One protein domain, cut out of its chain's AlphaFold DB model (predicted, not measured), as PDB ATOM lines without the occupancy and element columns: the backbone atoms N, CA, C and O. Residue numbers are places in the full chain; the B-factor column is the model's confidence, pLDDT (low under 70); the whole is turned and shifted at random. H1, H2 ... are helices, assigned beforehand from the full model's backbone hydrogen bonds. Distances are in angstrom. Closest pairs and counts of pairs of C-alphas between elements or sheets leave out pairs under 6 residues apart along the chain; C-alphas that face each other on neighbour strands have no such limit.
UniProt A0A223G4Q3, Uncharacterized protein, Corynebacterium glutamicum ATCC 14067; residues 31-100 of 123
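AT A GLANCE: This is residues 31 to 100 of the 123 residues of an uncharacterized protein of Corynebacterium glutamicum ATCC 14067 (UniProt A0A223G4Q3). Two helices, H3 and H6, run side by side in opposite directions as the core, with H5 crossing the end where H3 finishes and H6 starts, and short H4 beside H5 there. H2 crosses H6 steeply, while the short H1 packs on H6. The printed part has 70 residues with six named helices, H1 to H6 in chain order, and no named strand; its class is all helix. The whole is compact and rounded, with a radius of gyration of the C-alphas of 10.5 A and spans of 26 by 24 by 19 A.

HOW THE PARTS SIT: H6, residues 85 to 94, touches H3, residues 57 to 65, closest at the C-alphas of Ser 85 and Ala 61, 4.9 A apart; they run opposite ways at a shallow tilt of 32 degrees, only just short of steep. H2, residues 38 to 47, only just touches H6, with 3 pairs of C-alphas within 8 A, closest Leu 41 and Ala 92 at 7.2 A; the tilt is steep, 60 degrees, opposite ways. H1, residues 31 to 34, touches H6, the C-alphas of Asp 34 and Arg 91 being closest at 6.3 A. H5, residues 77 to 83, touches H3 at a steep tilt of 65 degrees, opposite ways, closest at the C-alphas of Val 82 and Arg 65, 4.4 A. H4, residues 67 to 70, touches H5, closest at the C-alphas of Val 70 and Asn 78, 5.1 A, and only just touches H3, only at the corner, with 3 pairs of C-alphas within 8 A, closest Val 70 and Leu 64 at 6.1 A. H2 and H5 are apart. In H2, H3, H5 and H6 every O i to N i+4 pair is within hydrogen-bond range; H1 and H4 are too short for one.

IN THESE COORDINATES: H1 begins at C-alpha 31, (9.485, 23.029, -31.871). From first to last C-alpha H2 measures 13.9 A, H3 12.3 A, H5 9.7 A and H6 14.1 A, ending at C-alpha 94, (18.224, 13.163, -37.682).

THE WHOLE: The C-alphas farthest apart, Thr 75 and Glu 100, are 28.9 A apart. The printed part has no cut and no long link. Mean pLDDT of the printed part is 83.1; residues 67 and 69 are under 70.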
ATOM      1  N   GLU A  31       8.923  22.272 -30.745       80.12
ATOM      2  CA  GLU A  31       9.485  23.029 -31.871       80.12
ATOM      3  C   GLU A  31      10.924  23.482 -31.589       80.12
ATOM      4  O   GLU A  31      11.775  23.447 -32.476       80.12
ATOM      5  N   MET A  32      11.228  23.848 -30.340       80.31
ATOM      6  CA  MET A  32      12.588  24.190 -29.920       80.31
ATOM      7  C   MET A  32      13.552  23.003 -30.054       80.31
ATOM      8  O   MET A  32      14.665  23.183 -30.541       80.31
ATOM      9  N   ILE A  33      13.133  21.799 -29.652       81.12
ATOM     10  CA  ILE A  33      13.944  20.579 -29.791       81.12
ATOM     11  C   ILE A  33      14.111  20.216 -31.272       81.12
ATOM     12  O   ILE A  33      15.217  19.889 -31.701       81.12
ATOM     13  N   ASP A  34      13.044  20.323 -32.067       82.06
ATOM     14  CA  ASP A  34      13.090  20.046 -33.506       82.06
ATOM     15  C   ASP A  34      13.973  21.035 -34.272       82.06
ATOM     16  O   ASP A  34      14.526  20.670 -35.303       82.06
ATOM     17  N   ASN A  35      14.134  22.269 -33.792       84.69
ATOM     18  CA  ASN A  35      14.980  23.276 -34.434       84.69
ATOM     19  C   ASN A  35      16.355  23.439 -33.763       84.69
ATOM     20  O   ASN A  35      17.105  24.354 -34.100       84.69
ATOM     21  N   PHE A  36      16.696  22.571 -32.808       83.50
ATOM     22  CA  PHE A  36      17.949  22.664 -32.065       83.50
ATOM     23  C   PHE A  36      19.157  22.394 -32.975       83.50
ATOM     24  O   PHE A  36      19.114  21.493 -33.823       83.50
ATOM     25  N   ASP A  37      20.228  23.173 -32.810       88.69
ATOM     26  CA  ASP A  37      21.430  23.075 -33.640       88.69
ATOM     27  C   ASP A  37      22.160  21.743 -33.415       88.69
ATOM     28  O   ASP A  37      22.429  21.345 -32.280       88.69
ATOM     29  N   CYS A  38      22.479  21.046 -34.506       88.06
ATOM     30  CA  CYS A  38      23.077  19.714 -34.446       88.06
ATOM     31  C   CYS A  38      24.512  19.724 -33.892       88.06
ATOM     32  O   CYS A  38      24.896  18.769 -33.219       88.06
ATOM     33  N   GLY A  39      25.302  20.777 -34.132       86.88
ATOM     34  CA  GLY A  39      26.674  20.874 -33.621       86.88
ATOM     35  C   GLY A  39      26.702  21.108 -32.110       86.88
ATOM     36  O   GLY A  39      27.471  20.475 -31.380       86.88
ATOM     37  N   LEU A  40      25.799  21.962 -31.627       86.12
ATOM     38  CA  LEU A  40      25.551  22.163 -30.200       86.12
ATOM     39  C   LEU A  40      25.023  20.885 -29.545       86.12
ATOM     40  O   LEU A  40      25.553  20.477 -28.515       86.12
ATOM     41  N   LEU A  41      24.050  20.213 -30.168       84.94
ATOM     42  CA  LEU A  41      23.496  18.955 -29.664       84.94
ATOM     43  C   LEU A  41      24.576  17.882 -29.525       84.94
ATOM     44  O   LEU A  41      24.678  17.248 -28.480       84.94
ATOM     45  N   GLN A  42      25.408  17.709 -30.554       85.81
ATOM     46  CA  GLN A  42      26.504  16.743 -30.547       85.81
ATOM     47  C   GLN A  42      27.503  17.049 -29.435       85.81
ATOM     48  O   GLN A  42      27.850  16.167 -28.650       85.81
ATOM     49  N   THR A  43      27.924  18.312 -29.338       85.69
ATOM     50  CA  THR A  43      28.861  18.755 -28.305       85.69
ATOM     51  C   THR A  43      28.284  18.492 -26.923       85.69
ATOM     52  O   THR A  43      28.958  17.895 -26.092       85.69
ATOM     53  N   THR A  44      27.032  18.874 -26.663       83.31
ATOM     54  CA  THR A  44      26.390  18.642 -25.368       83.31
ATOM     55  C   THR A  44      26.286  17.155 -25.057       83.31
ATOM     56  O   THR A  44      26.710  16.743 -23.985       83.31
ATOM     57  N   ILE A  45      25.791  16.335 -25.984       85.06
ATOM     58  CA  ILE A  45      25.615  14.893 -25.770       85.06
ATOM     59  C   ILE A  45      26.952  14.200 -25.462       85.06
ATOM     60  O   ILE A  45      27.019  13.416 -24.518       85.06
ATOM     61  N   TYR A  46      28.021  14.517 -26.199       85.44
ATOM     62  CA  TYR A  46      29.331  13.888 -25.991       85.44
ATOM     63  C   TYR A  46      30.054  14.429 -24.755       85.44
ATOM     64  O   TYR A  46      30.655  13.658 -24.013       85.44
ATOM     65  N   THR A  47      29.972  15.735 -24.483       84.00
ATOM     66  CA  THR A  47      30.609  16.333 -23.291       84.00
ATOM     67  C   THR A  47      29.953  15.894 -21.989       84.00
ATOM     68  O   THR A  47      30.636  15.756 -20.980       84.00
ATOM     69  N   THR A  48      28.642  15.654 -22.007       79.88
ATOM     70  CA  THR A  48      27.892  15.145 -20.847       79.88
ATOM     71  C   THR A  48      27.950  13.624 -20.721       79.88
ATOM     72  O   THR A  48      27.521  13.084 -19.705       79.88
ATOM     73  N   GLY A  49      28.479  12.924 -21.730       81.56
ATOM     74  CA  GLY A  49      28.560  11.464 -21.746       81.56
ATOM     75  C   GLY A  49      27.208  10.761 -21.906       81.56
ATOM     76  O   GLY A  49      27.108   9.577 -21.601       81.56
ATOM     77  N   LEU A  50      26.170  11.467 -22.374       82.50
ATOM     78  CA  LEU A  50      24.821  10.910 -22.553       82.50
ATOM     79  C   LEU A  50      24.744   9.888 -23.696       82.50
ATOM     80  O   LEU A  50      23.909   8.987 -23.670       82.50
ATOM     81  N   ALA A  51      25.601  10.038 -24.703       83.75
ATOM     82  CA  ALA A  51      25.809   9.062 -25.764       83.75
ATOM     83  C   ALA A  51      27.206   9.232 -26.364       83.75
ATOM     84  O   ALA A  51      27.853  10.264 -26.189       83.75
ATOM     85  N   HIS A  52      27.651   8.210 -27.081       82.19
ATOM     86  CA  HIS A  52      28.929   8.174 -27.782       82.19
ATOM     87  C   HIS A  52      28.705   7.942 -29.284       82.19
ATOM     88  O   HIS A  52      27.587   7.694 -29.730       82.19
ATOM     89  N   GLU A  53      29.777   7.987 -30.077       77.62
ATOM     90  CA  GLU A  53      29.769   7.818 -31.546       77.62
ATOM     91  C   GLU A  53      29.077   6.539 -32.065       77.62
ATOM     92  O   GLU A  53      28.668   6.467 -33.224       77.62
ATOM     93  N   ASN A  54      28.935   5.518 -31.216       81.31
ATOM     94  CA  ASN A  54      28.294   4.248 -31.553       81.31
ATOM     95  C   ASN A  54      26.972   4.006 -30.816       81.31
ATOM     96  O   ASN A  54      26.372   2.951 -31.011       81.31
ATOM     97  N   SER A  55      26.513   4.956 -30.002       86.50
ATOM     98  CA  SER A  55      25.241   4.831 -29.293       86.50
ATOM     99  C   SER A  55      24.069   4.880 -30.268       86.50
ATOM    100  O   SER A  55      24.103   5.566 -31.298       86.50
ATOM    101  N   THR A  56      23.010   4.151 -29.931       88.56
ATOM    102  CA  THR A  56      21.789   4.094 -30.734       88.56
ATOM    103  C   THR A  56      20.772   5.111 -30.236       88.56
ATOM    104  O   THR A  56      20.871   5.654 -29.131       88.56
ATOM    105  N   ARG A  57      19.758   5.372 -31.057       89.38
ATOM    106  CA  ARG A  57      18.658   6.268 -30.712       89.38
ATOM    107  C   ARG A  57      17.917   5.824 -29.441       89.38
ATOM    108  O   ARG A  57      17.652   6.673 -28.592       89.38
ATOM    109  N   SER A  58      17.632   4.535 -29.253       85.75
ATOM    110  CA  SER A  58      16.990   4.046 -28.024       85.75
ATOM    111  C   SER A  58      17.931   4.044 -26.829       85.75
ATOM    112  O   SER A  58      17.471   4.316 -25.724       85.75
ATOM    113  N   GLU A  59      19.232   3.805 -27.025       85.62
ATOM    114  CA  GLU A  59      20.218   3.914 -25.944       85.62
ATOM    115  C   GLU A  59      20.272   5.351 -25.412       85.62
ATOM    116  O   GLU A  59      20.106   5.574 -24.216       85.62
ATOM    117  N   LEU A  60      20.362   6.346 -26.300       87.00
ATOM    118  CA  LEU A  60      20.311   7.756 -25.913       87.00
ATOM    119  C   LEU A  60      18.969   8.129 -25.260       87.00
ATOM    120  O   LEU A  60      18.952   8.839 -24.257       87.00
ATOM    121  N   ALA A  61      17.837   7.660 -25.795       87.44
ATOM    122  CA  ALA A  61      16.526   7.917 -25.195       87.44
ATOM    123  C   ALA A  61      16.394   7.289 -23.797       87.44
ATOM    124  O   ALA A  61      15.753   7.875 -22.922       87.44
ATOM    125  N   ALA A  62      16.993   6.117 -23.577       86.62
ATOM    126  CA  ALA A  62      17.043   5.461 -22.276       86.62
ATOM    127  C   ALA A  62      17.926   6.245 -21.298       86.62
ATOM    128  O   ALA A  62      17.475   6.542 -20.194       86.62
ATOM    129  N   THR A  63      19.116   6.676 -21.724       86.50
ATOM    130  CA  THR A  63      20.009   7.514 -20.909       86.50
ATOM    131  C   THR A  63      19.370   8.858 -20.561       86.50
ATOM    132  O   THR A  63      19.482   9.327 -19.437       86.50
ATOM    133  N   LEU A  64      18.636   9.474 -21.491       84.75
ATOM    134  CA  LEU A  64      17.915  10.725 -21.236       84.75
ATOM    135  C   LEU A  64      16.733  10.548 -20.275       84.75
ATOM    136  O   LEU A  64      16.407  11.475 -19.536       84.75
ATOM    137  N   ARG A  65      16.083   9.378 -20.277       83.69
ATOM    138  CA  ARG A  65      15.060   9.029 -19.279       83.69
ATOM    139  C   ARG A  65      15.655   8.735 -17.914       83.69
ATOM    140  O   ARG A  65      14.965   8.942 -16.916       83.69
ATOM    141  N   ASP A  66      16.885   8.233 -17.871       84.50
ATOM    142  CA  ASP A  66      17.582   7.996 -16.622       84.50
ATOM    143  C   ASP A  66      17.891   9.333 -15.943       84.50
ATOM    144  O   ASP A  66      18.756  10.118 -16.346       84.50
ATOM    145  N   SER A  67      17.147   9.587 -14.868       64.31
ATOM    146  CA  SER A  67      17.269  10.806 -14.091       64.31
ATOM    147  C   SER A  67      18.664  10.961 -13.496       64.31
ATOM    148  O   SER A  67      19.079  12.095 -13.291       64.31
ATOM    149  N   ALA A  68      19.423   9.886 -13.264       70.25
ATOM    150  CA  ALA A  68      20.787   9.974 -12.749       70.25
ATOM    151  C   ALA A  68      21.766  10.554 -13.783       70.25
ATOM    152  O   ALA A  68      22.608  11.388 -13.437       70.25
ATOM    153  N   ALA A  69      21.623  10.177 -15.055       69.94
ATOM    154  CA  ALA A  69      22.464  10.675 -16.140       69.94
ATOM    155  C   ALA A  69      22.174  12.154 -16.444       69.94
ATOM    156  O   ALA A  69      23.090  12.963 -16.578       69.94
ATOM    157  N   VAL A  70      20.896  12.541 -16.453       73.50
ATOM    158  CA  VAL A  70      20.486  13.935 -16.692       73.50
ATOM    159  C   VAL A  70      20.489  14.815 -15.438       73.50
ATOM    160  O   VAL A  70      20.355  16.027 -15.558       73.50
ATOM    161  N   SER A  71      20.680  14.261 -14.233       74.31
ATOM    162  CA  SER A  71      20.782  15.049 -12.987       74.31
ATOM    163  C   SER A  71      21.990  15.981 -12.970       74.31
ATOM    164  O   SER A  71      22.011  16.949 -12.214       74.31
ATOM    165  N   GLN A  72      22.987  15.705 -13.811       74.19
ATOM    166  CA  GLN A  72      24.154  16.563 -14.002       74.19
ATOM    167  C   GLN A  72      23.819  17.827 -14.812       74.19
ATOM    168  O   GLN A  72      24.581  18.794 -14.792       74.19
ATOM    169  N   LEU A  73      22.679  17.843 -15.515       74.75
ATOM    170  CA  LEU A  73      22.205  19.004 -16.257       74.75
ATOM    171  C   LEU A  73      21.481  19.984 -15.319       74.75
ATOM    172  O   LEU A  73      20.699  19.567 -14.459       74.75
ATOM    173  N   PRO A  74      21.665  21.302 -15.508       77.69
ATOM    174  CA  PRO A  74      20.959  22.302 -14.720       77.69
ATOM    175  C   PRO A  74      19.450  22.244 -14.977       77.69
ATOM    176  O   PRO A  74      18.999  22.099 -16.113       77.69
ATOM    177  N   THR A  75      18.641  22.422 -13.934       75.25
ATOM    178  CA  THR A  75      17.192  22.619 -14.081       75.25
ATOM    179  C   THR A  75      16.929  23.884 -14.915       75.25
ATOM    180  O   THR A  75      17.542  24.915 -14.636       75.25
ATOM    181  N   PRO A  76      16.032  23.857 -15.922       75.69
ATOM    182  CA  PRO A  76      15.050  22.808 -16.232       75.69
ATOM    183  C   PRO A  76      15.485  21.774 -17.288       75.69
ATOM    184  O   PRO A  76      14.660  20.964 -17.708       75.69
ATOM    185  N   MET A  77      16.741  21.784 -17.743       73.69
ATOM    186  CA  MET A  77      17.217  20.888 -18.810       73.69
ATOM    187  C   MET A  77      17.161  19.413 -18.421       73.69
ATOM    188  O   MET A  77      16.871  18.584 -19.273       73.69
ATOM    189  N   ASN A  78      17.344  19.084 -17.144       79.06
ATOM    190  CA  ASN A  78      17.126  17.730 -16.630       79.06
ATOM    191  C   ASN A  78      15.676  17.243 -16.843       79.06
ATOM    192  O   ASN A  78      15.457  16.142 -17.339       79.06
ATOM    193  N   ILE A  79      14.679  18.078 -16.535       80.44
ATOM    194  CA  ILE A  79      13.254  17.755 -16.683       80.44
ATOM    195  C   ILE A  79      12.894  17.637 -18.163       80.44
ATOM    196  O   ILE A  79      12.194  16.703 -18.551       80.44
ATOM    197  N   VAL A  80      13.384  18.558 -18.999       80.69
ATOM    198  CA  VAL A  80      13.159  18.517 -20.452       80.69
ATOM    199  C   VAL A  80      13.834  17.289 -21.070       80.69
ATOM    200  O   VAL A  80      13.215  16.613 -21.886       80.69
ATOM    201  N   GLY A  81      15.051  16.955 -20.635       79.88
ATOM    202  CA  GLY A  81      15.784  15.759 -21.051       79.88
ATOM    203  C   GLY A  81      14.997  14.477 -20.795       79.88
ATOM    204  O   GLY A  81      14.816  13.683 -21.713       79.88
ATOM    205  N   VAL A  82      14.432  14.325 -19.592       83.69
ATOM    206  CA  VAL A  82      13.604  13.158 -19.238       83.69
ATOM    207  C   VAL A  82      12.280  13.159 -20.003       83.69
ATOM    208  O   VAL A  82      11.926  12.161 -20.639       83.69
ATOM    209  N   ALA A  83      11.554  14.280 -19.977       83.69
ATOM    210  CA  ALA A  83      10.205  14.385 -20.535       83.69
ATOM    211  C   ALA A  83      10.168  14.292 -22.070       83.69
ATOM    212  O   ALA A  83       9.207  13.766 -22.627       83.69
ATOM    213  N   TYR A  84      11.213  14.774 -22.750       86.06
ATOM    214  CA  TYR A  84      11.313  14.805 -24.212       86.06
ATOM    215  C   TYR A  84      12.454  13.935 -24.757       86.06
ATOM    216  O   TYR A  84      12.848  14.088 -25.914       86.06
ATOM    217  N   SER A  85      12.945  12.992 -23.954       86.44
ATOM    218  CA  SER A  85      13.996  12.016 -24.282       86.44
ATOM    219  C   SER A  85      13.859  11.406 -25.681       86.44
ATOM    220  O   SER A  85      14.788  11.466 -26.481       86.44
ATOM    221  N   GLU A  86      12.674  10.896 -26.024       86.38
ATOM    222  CA  GLU A  86      12.362  10.321 -27.344       86.38
ATOM    223  C   GLU A  86      12.577  11.291 -28.508       86.38
ATOM    224  O   GLU A  86      13.027  10.892 -29.586       86.38
ATOM    225  N   ARG A  87      12.212  12.558 -28.291       87.12
ATOM    226  CA  ARG A  87      12.246  13.631 -29.288       87.12
ATOM    227  C   ARG A  87      13.666  14.125 -29.489       87.12
ATOM    228  O   ARG A  87      14.107  14.243 -30.625       87.12
ATOM    229  N   ILE A  88      14.394  14.325 -28.392       86.56
ATOM    230  CA  ILE A  88      15.818  14.672 -28.407       86.56
ATOM    231  C   ILE A  88      16.613  13.555 -29.085       86.56
ATOM    232  O   ILE A  88      17.433  13.832 -29.954       86.56
ATOM    233  N   ALA A  89      16.326  12.292 -28.766       88.25
ATOM    234  CA  ALA A  89      16.985  11.160 -29.401       88.25
ATOM    235  C   ALA A  89      16.651  11.045 -30.899       88.25
ATOM    236  O   ALA A  89      17.525  10.740 -31.703       88.25
ATOM    237  N   ASN A  90      15.411  11.344 -31.304       89.44
ATOM    238  CA  ASN A  90      15.037  11.386 -32.721       89.44
ATOM    239  C   ASN A  90      15.709  12.555 -33.465       89.44
ATOM    240  O   ASN A  90      16.165  12.410 -34.600       89.44
ATOM    241  N   ARG A  91      15.840  13.713 -32.808       88.50
ATOM    242  CA  ARG A  91      16.610  14.841 -33.335       88.50
ATOM    243  C   ARG A  91      18.084  14.472 -33.483       88.50
ATOM    244  O   ARG A  91      18.664  14.745 -34.525       88.50
ATOM    245  N   ALA A  92      18.669  13.804 -32.491       87.75
ATOM    246  CA  ALA A  92      20.046  13.325 -32.541       87.75
ATOM    247  C   ALA A  92      20.266  12.312 -33.677       87.75
ATOM    248  O   ALA A  92      21.285  12.384 -34.358       87.75
ATOM    249  N   LEU A  93      19.291  11.431 -33.928       89.62
ATOM    250  CA  LEU A  93      19.293  10.524 -35.076       89.62
ATOM    251  C   LEU A  93      19.231  11.294 -36.403       89.62
ATOM    252  O   LEU A  93      20.026  11.041 -37.301       89.62
ATOM    253  N   THR A  94      18.345  12.288 -36.500       88.56
ATOM    254  CA  THR A  94      18.224  13.163 -37.682       88.56
ATOM    255  C   THR A  94      19.518  13.944 -37.944       88.56
ATOM    256  O   THR A  94      19.902  14.150 -39.091       88.56
ATOM    257  N   CYS A  95      20.211  14.351 -36.881       86.69
ATOM    258  CA  CYS A  95      21.514  15.009 -36.941       86.69
ATOM    259  C   CYS A  95      22.687  14.039 -37.197       86.69
ATOM    260  O   CYS A  95      23.819  14.499 -37.322       86.69
ATOM    261  N   GLY A  96      22.458  12.719 -37.239       86.56
ATOM    262  CA  GLY A  96      23.506  11.708 -37.420       86.56
ATOM    263  C   GLY A  96      24.453  11.540 -36.223       86.56
ATOM    264  O   GLY A  96      25.558  11.032 -36.386       86.56
ATOM    265  N   ILE A  97      24.048  11.983 -35.028       87.19
ATOM    266  CA  ILE A  97      24.849  11.910 -33.791       87.19
ATOM    267  C   ILE A  97      24.808  10.500 -33.190       87.19
ATOM    268  O   ILE A  97      25.791  10.043 -32.605       87.19
ATOM    269  N   VAL A  98      23.660   9.834 -33.326       88.31
ATOM    270  CA  VAL A  98      23.404   8.462 -32.875       88.31
ATOM    271  C   VAL A  98      22.922   7.620 -34.046       88.31
ATOM    272  O   VAL A  98      22.366   8.142 -35.013       88.31
ATOM    273  N   LYS A  99      23.138   6.311 -33.961       88.00
ATOM    274  CA  LYS A  99      22.734   5.359 -35.000       88.00
ATOM    275  C   LYS A  99      21.263   4.980 -34.868       88.00
ATOM    276  O   LYS A  99      20.678   5.077 -33.784       88.00
ATOM    277  N   GLU A 100      20.673   4.524 -35.974       84.62
ATOM    278  CA  GLU A 100      19.375   3.852 -35.919       84.62
ATOM    279  C   GLU A 100      19.448   2.678 -34.949       84.62
ATOM    280  O   GLU A 100      20.497   2.046 -34.778       84.62
TER     281      GLU A 100